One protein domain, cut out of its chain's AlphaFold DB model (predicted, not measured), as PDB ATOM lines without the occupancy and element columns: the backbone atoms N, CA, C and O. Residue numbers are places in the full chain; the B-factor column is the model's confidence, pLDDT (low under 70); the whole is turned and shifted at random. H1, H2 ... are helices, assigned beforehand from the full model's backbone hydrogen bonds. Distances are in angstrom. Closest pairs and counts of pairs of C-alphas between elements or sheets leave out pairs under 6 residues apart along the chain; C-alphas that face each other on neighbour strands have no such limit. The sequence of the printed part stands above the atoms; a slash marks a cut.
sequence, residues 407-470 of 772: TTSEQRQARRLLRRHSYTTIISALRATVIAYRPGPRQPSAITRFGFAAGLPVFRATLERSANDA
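This is residues 407 to 470 of the 772 residues of the protein "DnaA_N domain-containing protein" of Herpetosiphonaceae bacterium (UniProt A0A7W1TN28). Two helices, H2 and H4, pack on each other and cross at 41 degrees; H1 meets the start of H2 at a corner and swings away from this pair, while the short H3 sits across the open side between H1 and H2. A long loop, residues 437 to 449, swings out beyond the end of H2 before the backbone returns to H3. The printed part has 64 residues, with four named helices in the order H1, H2, H3, H4 and no named strand; the class is all helix. It is compact, with a radius of gyration of the C-alphas of 11.8 A, yet flat, spanning 35 by 28 by 14 A.

Find C-alpha 408 at (81.913, -2.230, -5.624); from there H1 runs 14.4 A to residue 417. H2, residues 423 to 436, starts at (82.666, 0.042, 13.304) and covers 20.1 A. H3 is residues 450 to 453, 5.0 A long. H4, residues 457 to 468, runs 16.8 A to C-alpha 468 at (69.453, 4.792, 20.121).

Look first at H1: it touches H3, the closest C-alphas being those of Glu 410 and Gly 451, 5.3 A apart. H1 and H2 are close but not clearly touching, with C-alphas 417 and 426 closest at 7.4 A; they run opposite ways at a steep tilt of 69.7 degrees, only just short of about perpendicular. H2 touches H4, closest at the C-alphas of Thr 433 and Phe 459, 5.2 A, opposite ways at a steep tilt of 41 degrees. With residues 430 to 434 alone, H2 only just touches H3, with 3 pairs of C-alphas within 8 A, those of Leu 430 and Ala 453 closest at 6.8 A. H1 and H4 are apart. In H1, H2 and H4 every O i to N i+4 pair is within hydrogen-bond range; H3 is too short for such a pair.

The C-alphas of Pro 441 and Ala 470, 36.3 A apart, are the two farthest apart. The printed part has no cut; the link from H2 to H3 is long, the other two tight. Mean pLDDT of the printed part is 91.0, and residue 470 alone is under 70.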
ATOM      1  N   THR A 407      82.016  -6.758  -3.650       93.38
ATOM      2  CA  THR A 407      81.660  -5.982  -4.847       93.38
ATOM      3  C   THR A 407      81.790  -4.477  -4.610       93.38
ATOM      4  O   THR A 407      81.667  -3.981  -3.491       93.38
ATOM      5  N   THR A 408      81.930  -3.704  -5.688       88.38
ATOM      6  CA  THR A 408      81.913  -2.230  -5.624       88.38
ATOM      7  C   THR A 408      80.597  -1.673  -5.055       88.38
ATOM      8  O   THR A 408      80.589  -0.589  -4.472       88.38
ATOM      9  N   SER A 409      79.490  -2.417  -5.157       91.00
ATOM     10  CA  SER A 409      78.231  -2.169  -4.438       91.00
ATOM     11  C   SER A 409      78.361  -2.367  -2.924       91.00
ATOM     12  O   SER A 409      77.982  -1.474  -2.169       91.00
ATOM     13  N   GLU A 410      78.936  -3.488  -2.480       94.19
ATOM     14  CA  GLU A 410      79.159  -3.800  -1.059       94.19
ATOM     15  C   GLU A 410      80.121  -2.787  -0.408       94.19
ATOM     16  O   GLU A 410      79.813  -2.253   0.655       94.19
ATOM     17  N   GLN A 411      81.199  -2.396  -1.097       92.75
ATOM     18  CA  GLN A 411      82.105  -1.312  -0.680       92.75
ATOM     19  C   GLN A 411      81.373   0.031  -0.511       92.75
ATOM     20  O   GLN A 411      81.518   0.716   0.503       92.75
ATOM     21  N   ARG A 412      80.516   0.408  -1.472       93.62
ATOM     22  CA  ARG A 412      79.687   1.627  -1.377       93.62
ATOM     23  C   ARG A 412      78.664   1.556  -0.237       93.62
ATOM     24  O   ARG A 412      78.339   2.598   0.329       93.62
ATOM     25  N   GLN A 413      78.159   0.370   0.101       93.69
ATOM     26  CA  GLN A 413      77.228   0.157   1.214       93.69
ATOM     27  C   GLN A 413      77.950   0.239   2.568       93.69
ATOM     28  O   GLN A 413      77.505   0.988   3.435       93.69
ATOM     29  N   ALA A 414      79.111  -0.409   2.714       93.88
ATOM     30  CA  ALA A 414      79.963  -0.309   3.900       93.88
ATOM     31  C   ALA A 414      80.357   1.148   4.196       93.88
ATOM     32  O   ALA A 414      80.107   1.643   5.293       93.88
ATOM     33  N   ARG A 415      80.836   1.894   3.186       95.25
ATOM     34  CA  ARG A 415      81.160   3.332   3.308       95.25
ATOM     35  C   ARG A 415      79.969   4.211   3.697       95.25
ATOM     36  O   ARG A 415      80.170   5.283   4.257       95.25
ATOM     37  N   ARG A 416      78.731   3.813   3.383       95.25
ATOM     38  CA  ARG A 416      77.515   4.538   3.804       95.25
ATOM     39  C   ARG A 416      77.147   4.252   5.259       95.25
ATOM     40  O   ARG A 416      76.661   5.157   5.929       95.25
ATOM     41  N   LEU A 417      77.398   3.033   5.735       95.00
ATOM     42  CA  LEU A 417      77.171   2.624   7.122       95.00
ATOM     43  C   LEU A 417      78.237   3.221   8.053       95.00
ATOM     44  O   LEU A 417      77.886   3.877   9.027       95.00
ATOM     45  N   LEU A 418      79.521   3.124   7.687       95.00
ATOM     46  CA  LEU A 418      80.667   3.682   8.430       95.00
ATOM     47  C   LEU A 418      80.675   5.222   8.531       95.00
ATOM     48  O   LEU A 418      81.428   5.788   9.314       95.00
ATOM     49  N   ARG A 419      79.833   5.914   7.753       94.25
ATOM     50  CA  ARG A 419      79.583   7.367   7.861       94.25
ATOM     51  C   ARG A 419      78.465   7.737   8.845       94.25
ATOM     52  O   ARG A 419      78.159   8.917   8.978       94.25
ATOM     53  N   ARG A 420      77.790   6.751   9.440       94.81
ATOM     54  CA  ARG A 420      76.583   6.933  10.271       94.81
ATOM     55  C   ARG A 420      76.617   6.154  11.583       94.81
ATOM     56  O   ARG A 420      75.963   6.557  12.534       94.81
ATOM     57  N   HIS A 421      77.355   5.050  11.619       95.25
ATOM     58  CA  HIS A 421      77.455   4.145  12.756       95.25
ATOM     59  C   HIS A 421      78.922   3.777  12.965       95.25
ATOM     60  O   HIS A 421      79.695   3.719  12.003       95.25
ATOM     61  N   SER A 422      79.305   3.514  14.212       94.25
ATOM     62  CA  SER A 422      80.654   3.051  14.521       94.25
ATOM     63  C   SER A 422      80.914   1.667  13.912       94.25
ATOM     64  O   SER A 422      80.001   0.875  13.656       94.25
ATOM     65  N   TYR A 423      82.194   1.359  13.726       94.38
ATOM     66  CA  TYR A 423      82.666   0.042  13.304       94.38
ATOM     67  C   TYR A 423      82.112  -1.100  14.180       94.38
ATOM     68  O   TYR A 423      81.631  -2.112  13.668       94.38
ATOM     69  N   THR A 424      82.113  -0.908  15.502       91.88
ATOM     70  CA  THR A 424      81.633  -1.895  16.477       91.88
ATOM     71  C   THR A 424      80.118  -2.091  16.407       91.88
ATOM     72  O   THR A 424      79.671  -3.236  16.426       91.88
ATOM     73  N   THR A 425      79.334  -1.020  16.231       94.44
ATOM     74  CA  THR A 425      77.873  -1.090  16.038       94.44
ATOM     75  C   THR A 425      77.494  -1.816  14.740       94.44
ATOM     76  O   THR A 425      76.491  -2.526  14.696       94.44
ATOM     77  N   ILE A 426      78.305  -1.703  13.682       95.19
ATOM     78  CA  ILE A 426      78.088  -2.455  12.434       95.19
ATOM     79  C   ILE A 426      78.376  -3.950  12.639       95.19
ATOM     80  O   ILE A 426      77.589  -4.784  12.195       95.19
ATOM     81  N   ILE A 427      79.458  -4.307  13.340       95.31
ATOM     82  CA  ILE A 427      79.798  -5.714  13.620       95.31
ATOM     83  C   ILE A 427      78.795  -6.380  14.573       95.31
ATOM     84  O   ILE A 427      78.418  -7.530  14.334       95.31
ATOM     85  N   SER A 428      78.317  -5.689  15.613       92.56
ATOM     86  CA  SER A 428      77.290  -6.240  16.507       92.56
ATOM     87  C   SER A 428      75.966  -6.467  15.767       92.56
ATOM     88  O   SER A 428      75.388  -7.550  15.877       92.56
ATOM     89  N   ALA A 429      75.538  -5.512  14.933       94.75
ATOM     90  CA  ALA A 429      74.354  -5.653  14.089       94.75
ATOM     91  C   ALA A 429      74.490  -6.804  13.071       94.75
ATOM     92  O   ALA A 429      73.541  -7.574  12.901       94.75
ATOM     93  N   LEU A 430      75.659  -6.981  12.434       94.81
ATOM     94  CA  LEU A 430      75.929  -8.118  11.538       94.81
ATOM     95  C   LEU A 430      75.814  -9.459  12.276       94.81
ATOM     96  O   LEU A 430      75.041 -10.316  11.849       94.81
ATOM     97  N   ARG A 431      76.519  -9.629  13.405       93.94
ATOM     98  CA  ARG A 431      76.489 -10.870  14.203       93.94
ATOM     99  C   ARG A 431      75.072 -11.209  14.674       93.94
ATOM    100  O   ARG A 431      74.615 -12.333  14.480       93.94
ATOM    101  N   ALA A 432      74.340 -10.225  15.201       91.88
ATOM    102  CA  ALA A 432      72.942 -10.401  15.597       91.88
ATOM    103  C   ALA A 432      72.039 -10.802  14.414       91.88
ATOM    104  O   ALA A 432      71.129 -11.612  14.581       91.88
ATOM    105  N   THR A 433      72.308 -10.286  13.211       93.75
ATOM    106  CA  THR A 433      71.560 -10.637  11.991       93.75
ATOM    107  C   THR A 433      71.807 -12.074  11.557       93.75
ATOM    108  O   THR A 433      70.848 -12.764  11.222       93.75
ATOM    109  N   VAL A 434      73.060 -12.539  11.579       92.50
ATOM    110  CA  VAL A 434      73.413 -13.920  11.210       92.50
ATOM    111  C   VAL A 434      72.772 -14.919  12.177       92.50
ATOM    112  O   VAL A 434      72.153 -15.880  11.730       92.50
ATOM    113  N   ILE A 435      72.805 -14.641  13.485       92.06
ATOM    114  CA  ILE A 435      72.161 -15.474  14.518       92.06
ATOM    115  C   ILE A 435      70.628 -15.500  14.365       92.06
ATOM    116  O   ILE A 435      69.997 -16.546  14.524       92.06
ATOM    117  N   ALA A 436      70.011 -14.357  14.052       89.62
ATOM    118  CA  ALA A 436      68.561 -14.229  13.905       89.62
ATOM    119  C   ALA A 436      68.021 -14.688  12.534       89.62
ATOM    120  O   ALA A 436      66.803 -14.733  12.337       89.62
ATOM    121  N   TYR A 437      68.889 -15.012  11.572       93.75
ATOM    122  CA  TYR A 437      68.479 -15.365  10.220       93.75
ATOM    123  C   TYR A 437      67.792 -16.735  10.171       93.75
ATOM    124  O   TYR A 437      68.379 -17.777  10.465       93.75
ATOM    125  N   ARG A 438      66.522 -16.734   9.757       90.88
ATOM    126  CA  ARG A 438      65.743 -17.936   9.444       90.88
ATOM    127  C   ARG A 438      65.381 -17.892   7.955       90.88
ATOM    128  O   ARG A 438      64.535 -17.075   7.590       90.88
ATOM    129  N   PRO A 439      66.016 -18.704   7.089       88.69
ATOM    130  CA  PRO A 439      65.771 -18.644   5.653       88.69
ATOM    131  C   PRO A 439      64.348 -19.101   5.321       88.69
ATOM    132  O   PRO A 439      63.942 -20.218   5.640       88.69
ATOM    133  N   GLY A 440      63.584 -18.241   4.646       86.69
ATOM    134  CA  GLY A 440      62.311 -18.623   4.039       86.69
ATOM    135  C   GLY A 440      62.503 -19.577   2.845       86.69
ATOM    136  O   GLY A 440      63.602 -19.669   2.300       86.69
ATOM    137  N   PRO A 441      61.434 -20.228   2.344       82.00
ATOM    138  CA  PRO A 441      61.496 -21.303   1.335       82.00
ATOM    139  C   PRO A 441      61.958 -20.883  -0.083       82.00
ATOM    140  O   PRO A 441      61.795 -21.635  -1.040       82.00
ATOM    141  N   ARG A 442      62.505 -19.670  -0.243       83.81
ATOM    142  CA  ARG A 442      63.144 -19.143  -1.466       83.81
ATOM    143  C   ARG A 442      64.401 -18.301  -1.169       83.81
ATOM    144  O   ARG A 442      64.829 -17.524  -2.017       83.81
ATOM    145  N   GLN A 443      64.955 -18.397   0.038       84.88
ATOM    146  CA  GLN A 443      66.141 -17.657   0.477       84.88
ATOM    147  C   GLN A 443      67.340 -18.611   0.642       84.88
ATOM    148  O   GLN A 443      67.129 -19.798   0.894       84.88
ATOM    149  N   PRO A 444      68.594 -18.137   0.495       83.81
ATOM    150  CA  PRO A 444      69.775 -18.979   0.676       83.81
ATOM    151  C   PRO A 444      69.870 -19.483   2.122       83.81
ATOM    152  O   PRO A 444      69.554 -18.745   3.054       83.81
ATOM    153  N   SER A 445      70.334 -20.716   2.319       82.19
ATOM    154  CA  SER A 445      70.431 -21.355   3.642       82.19
ATOM    155  C   SER A 445      71.409 -20.665   4.603       82.19
ATOM    156  O   SER A 445      71.222 -20.755   5.813       82.19
ATOM    157  N   ALA A 446      72.404 -19.943   4.078       85.44
ATOM    158  CA  ALA A 446      73.381 -19.165   4.838       85.44
ATOM    159  C   ALA A 446      73.593 -17.769   4.223       85.44
ATOM    160  O   ALA A 446      73.374 -17.557   3.026       85.44
ATOM    161  N   ILE A 447      74.048 -16.813   5.039       87.44
ATOM    162  CA  ILE A 447      74.382 -15.449   4.606       87.44
ATOM    163  C   ILE A 447      75.845 -15.417   4.152       87.44
ATOM    164  O   ILE A 447      76.741 -15.162   4.942       87.44
ATOM    165  N   THR A 448      76.100 -15.627   2.862       87.75
ATOM    166  CA  THR A 448      77.472 -15.665   2.312       87.75
ATOM    167  C   THR A 448      77.997 -14.312   1.811       87.75
ATOM    168  O   THR A 448      79.096 -14.243   1.262       87.75
ATOM    169  N   ARG A 449      77.222 -13.219   1.938       92.56
ATOM    170  CA  ARG A 449      77.583 -11.890   1.400       92.56
ATOM    171  C   ARG A 449      77.127 -10.716   2.266       92.56
ATOM    172  O   ARG A 449      75.959 -10.650   2.655       92.56
ATOM    173  N   PHE A 450      78.006  -9.721   2.429       92.62
ATOM    174  CA  PHE A 450      77.713  -8.445   3.095       92.62
ATOM    175  C   PHE A 450      76.467  -7.753   2.543       92.62
ATOM    176  O   PHE A 450      75.619  -7.311   3.311       92.62
ATOM    177  N   GLY A 451      76.333  -7.675   1.214       91.06
ATOM    178  CA  GLY A 451      75.229  -6.945   0.580       91.06
ATOM    179  C   GLY A 451      73.855  -7.557   0.862       91.06
ATOM    180  O   GLY A 451      72.861  -6.838   0.912       91.06
ATOM    181  N   PHE A 452      73.808  -8.873   1.101       92.88
ATOM    182  CA  PHE A 452      72.602  -9.565   1.552       92.88
ATOM    183  C   PHE A 452      72.371  -9.328   3.049       92.88
ATOM    184  O   PHE A 452      71.293  -8.874   3.423       92.88
ATOM    185  N   ALA A 453      73.399  -9.530   3.888       91.38
ATOM    186  CA  ALA A 453      73.342  -9.291   5.335       91.38
ATOM    187  C   ALA A 453      72.818  -7.882   5.667       91.38
ATOM    188  O   ALA A 453      71.811  -7.722   6.355       91.38
ATOM    189  N   ALA A 454      73.454  -6.861   5.088       93.31
ATOM    190  CA  ALA A 454      73.138  -5.453   5.291       93.31
ATOM    191  C   ALA A 454      71.868  -4.978   4.550       93.31
ATOM    192  O   ALA A 454      71.518  -3.799   4.623       93.31
ATOM    193  N   GLY A 455      71.194  -5.874   3.817       92.75
ATOM    194  CA  GLY A 455      69.875  -5.659   3.217       92.75
ATOM    195  C   GLY A 455      68.716  -6.263   4.023       92.75
ATOM    196  O   GLY A 455      67.558  -5.981   3.713       92.75
ATOM    197  N   LEU A 456      68.989  -7.082   5.046       95.25
ATOM    198  CA  LEU A 456      67.944  -7.722   5.850       95.25
ATOM    199  C   LEU A 456      67.263  -6.716   6.802       95.25
ATOM    200  O   LEU A 456      67.956  -5.932   7.457       95.25
ATOM    201  N   PRO A 457      65.925  -6.771   6.977       92.88
ATOM    202  CA  PRO A 457      65.217  -5.906   7.926       92.88
ATOM    203  C   PRO A 457      65.738  -6.020   9.365       92.88
ATOM    204  O   PRO A 457      65.769  -5.027  10.084       92.88
ATOM    205  N   VAL A 458      66.195  -7.214   9.764       91.81
ATOM    206  CA  VAL A 458      66.769  -7.466  11.094       91.81
ATOM    207  C   VAL A 458      68.071  -6.691  11.303       91.81
ATOM    208  O   VAL A 458      68.216  -6.073  12.351       91.81
ATOM    209  N   PHE A 459      68.963  -6.639  10.303       95.81
ATOM    210  CA  PHE A 459      70.192  -5.836  10.373       95.81
ATOM    211  C   PHE A 459      69.883  -4.360  10.567       95.81
ATOM    212  O   PHE A 459      70.491  -3.690  11.396       95.81
ATOM    213  N   ARG A 460      68.905  -3.850   9.816       95.38
ATOM    214  CA  ARG A 460      68.496  -2.456   9.948       95.38
ATOM    215  C   ARG A 460      67.911  -2.173  11.336       95.38
ATOM    216  O   ARG A 460      68.297  -1.187  11.950       95.38
ATOM    217  N   ALA A 461      67.046  -3.050  11.843       93.38
ATOM    218  CA  ALA A 461      66.430  -2.894  13.158       93.38
ATOM    219  C   ALA A 461      67.441  -2.993  14.317       93.38
ATOM    220  O   ALA A 461      67.324  -2.240  15.280       93.38
ATOM    221  N   THR A 462      68.446  -3.875  14.243       93.69
ATOM    222  CA  THR A 462      69.505  -3.953  15.266       93.69
ATOM    223  C   THR A 462      70.440  -2.747  15.200       93.69
ATOM    224  O   THR A 462      70.749  -2.173  16.240       93.69
ATOM    225  N   LEU A 463      70.815  -2.301  13.998       95.88
ATOM    226  CA  LEU A 463      71.648  -1.116  13.784       95.88
ATOM    227  C   LEU A 463      70.966   0.184  14.254       95.88
ATOM    228  O   LEU A 463      71.614   1.025  14.871       95.88
ATOM    229  N   GLU A 464      69.665   0.346  13.985       93.44
ATOM    230  CA  GLU A 464      68.871   1.492  14.453       93.44
ATOM    231  C   GLU A 464      68.643   1.437  15.976       93.44
ATOM    232  O   GLU A 464      68.693   2.473  16.635       93.44
ATOM    233  N   ARG A 465      68.488   0.244  16.570       92.50
ATOM    234  CA  ARG A 465      68.378   0.076  18.029       92.50
ATOM    235  C   ARG A 465      69.683   0.424  18.751       92.50
ATOM    236  O   ARG A 465      69.688   1.312  19.594       92.50
ATOM    237  N   SER A 466      70.805  -0.168  18.340       87.69
ATOM    238  CA  SER A 466      72.133   0.114  18.910       87.69
ATOM    239  C   SER A 466      72.678   1.517  18.596       87.69
ATOM    240  O   SER A 466      73.748   1.867  19.089       87.69
ATOM    241  N   ALA A 467      71.979   2.316  17.783       84.00
ATOM    242  CA  ALA A 467      72.232   3.748  17.632       84.00
ATOM    243  C   ALA A 467      71.431   4.607  18.633       84.00
ATOM    244  O   ALA A 467      71.880   5.694  18.973       84.00
ATOM    245  N   ASN A 468      70.280   4.120  19.114       84.44
ATOM    246  CA  ASN A 468      69.453   4.792  20.121       84.44
ATOM    247  C   ASN A 468      69.861   4.427  21.559       84.44
ATOM    248  O   ASN A 468      69.721   5.248  22.455       84.44
ATOM    249  N   ASP A 469      70.385   3.213  21.773       80.06
ATOM    250  CA  ASP A 469      70.867   2.736  23.081       80.06
ATOM    251  C   ASP A 469      72.224   3.368  23.497       80.06
ATOM    252  O   ASP A 469      72.769   3.039  24.550       80.06
ATOM    253  N   ALA A 470      72.799   4.250  22.670       59.41
ATOM    254  CA  ALA A 470      74.041   4.969  22.947       59.41
ATOM    255  C   ALA A 470      73.735   6.393  23.444       59.41
ATOM    256  O   ALA A 470      73.379   7.266  22.651       59.41
TER     257      ALA A 470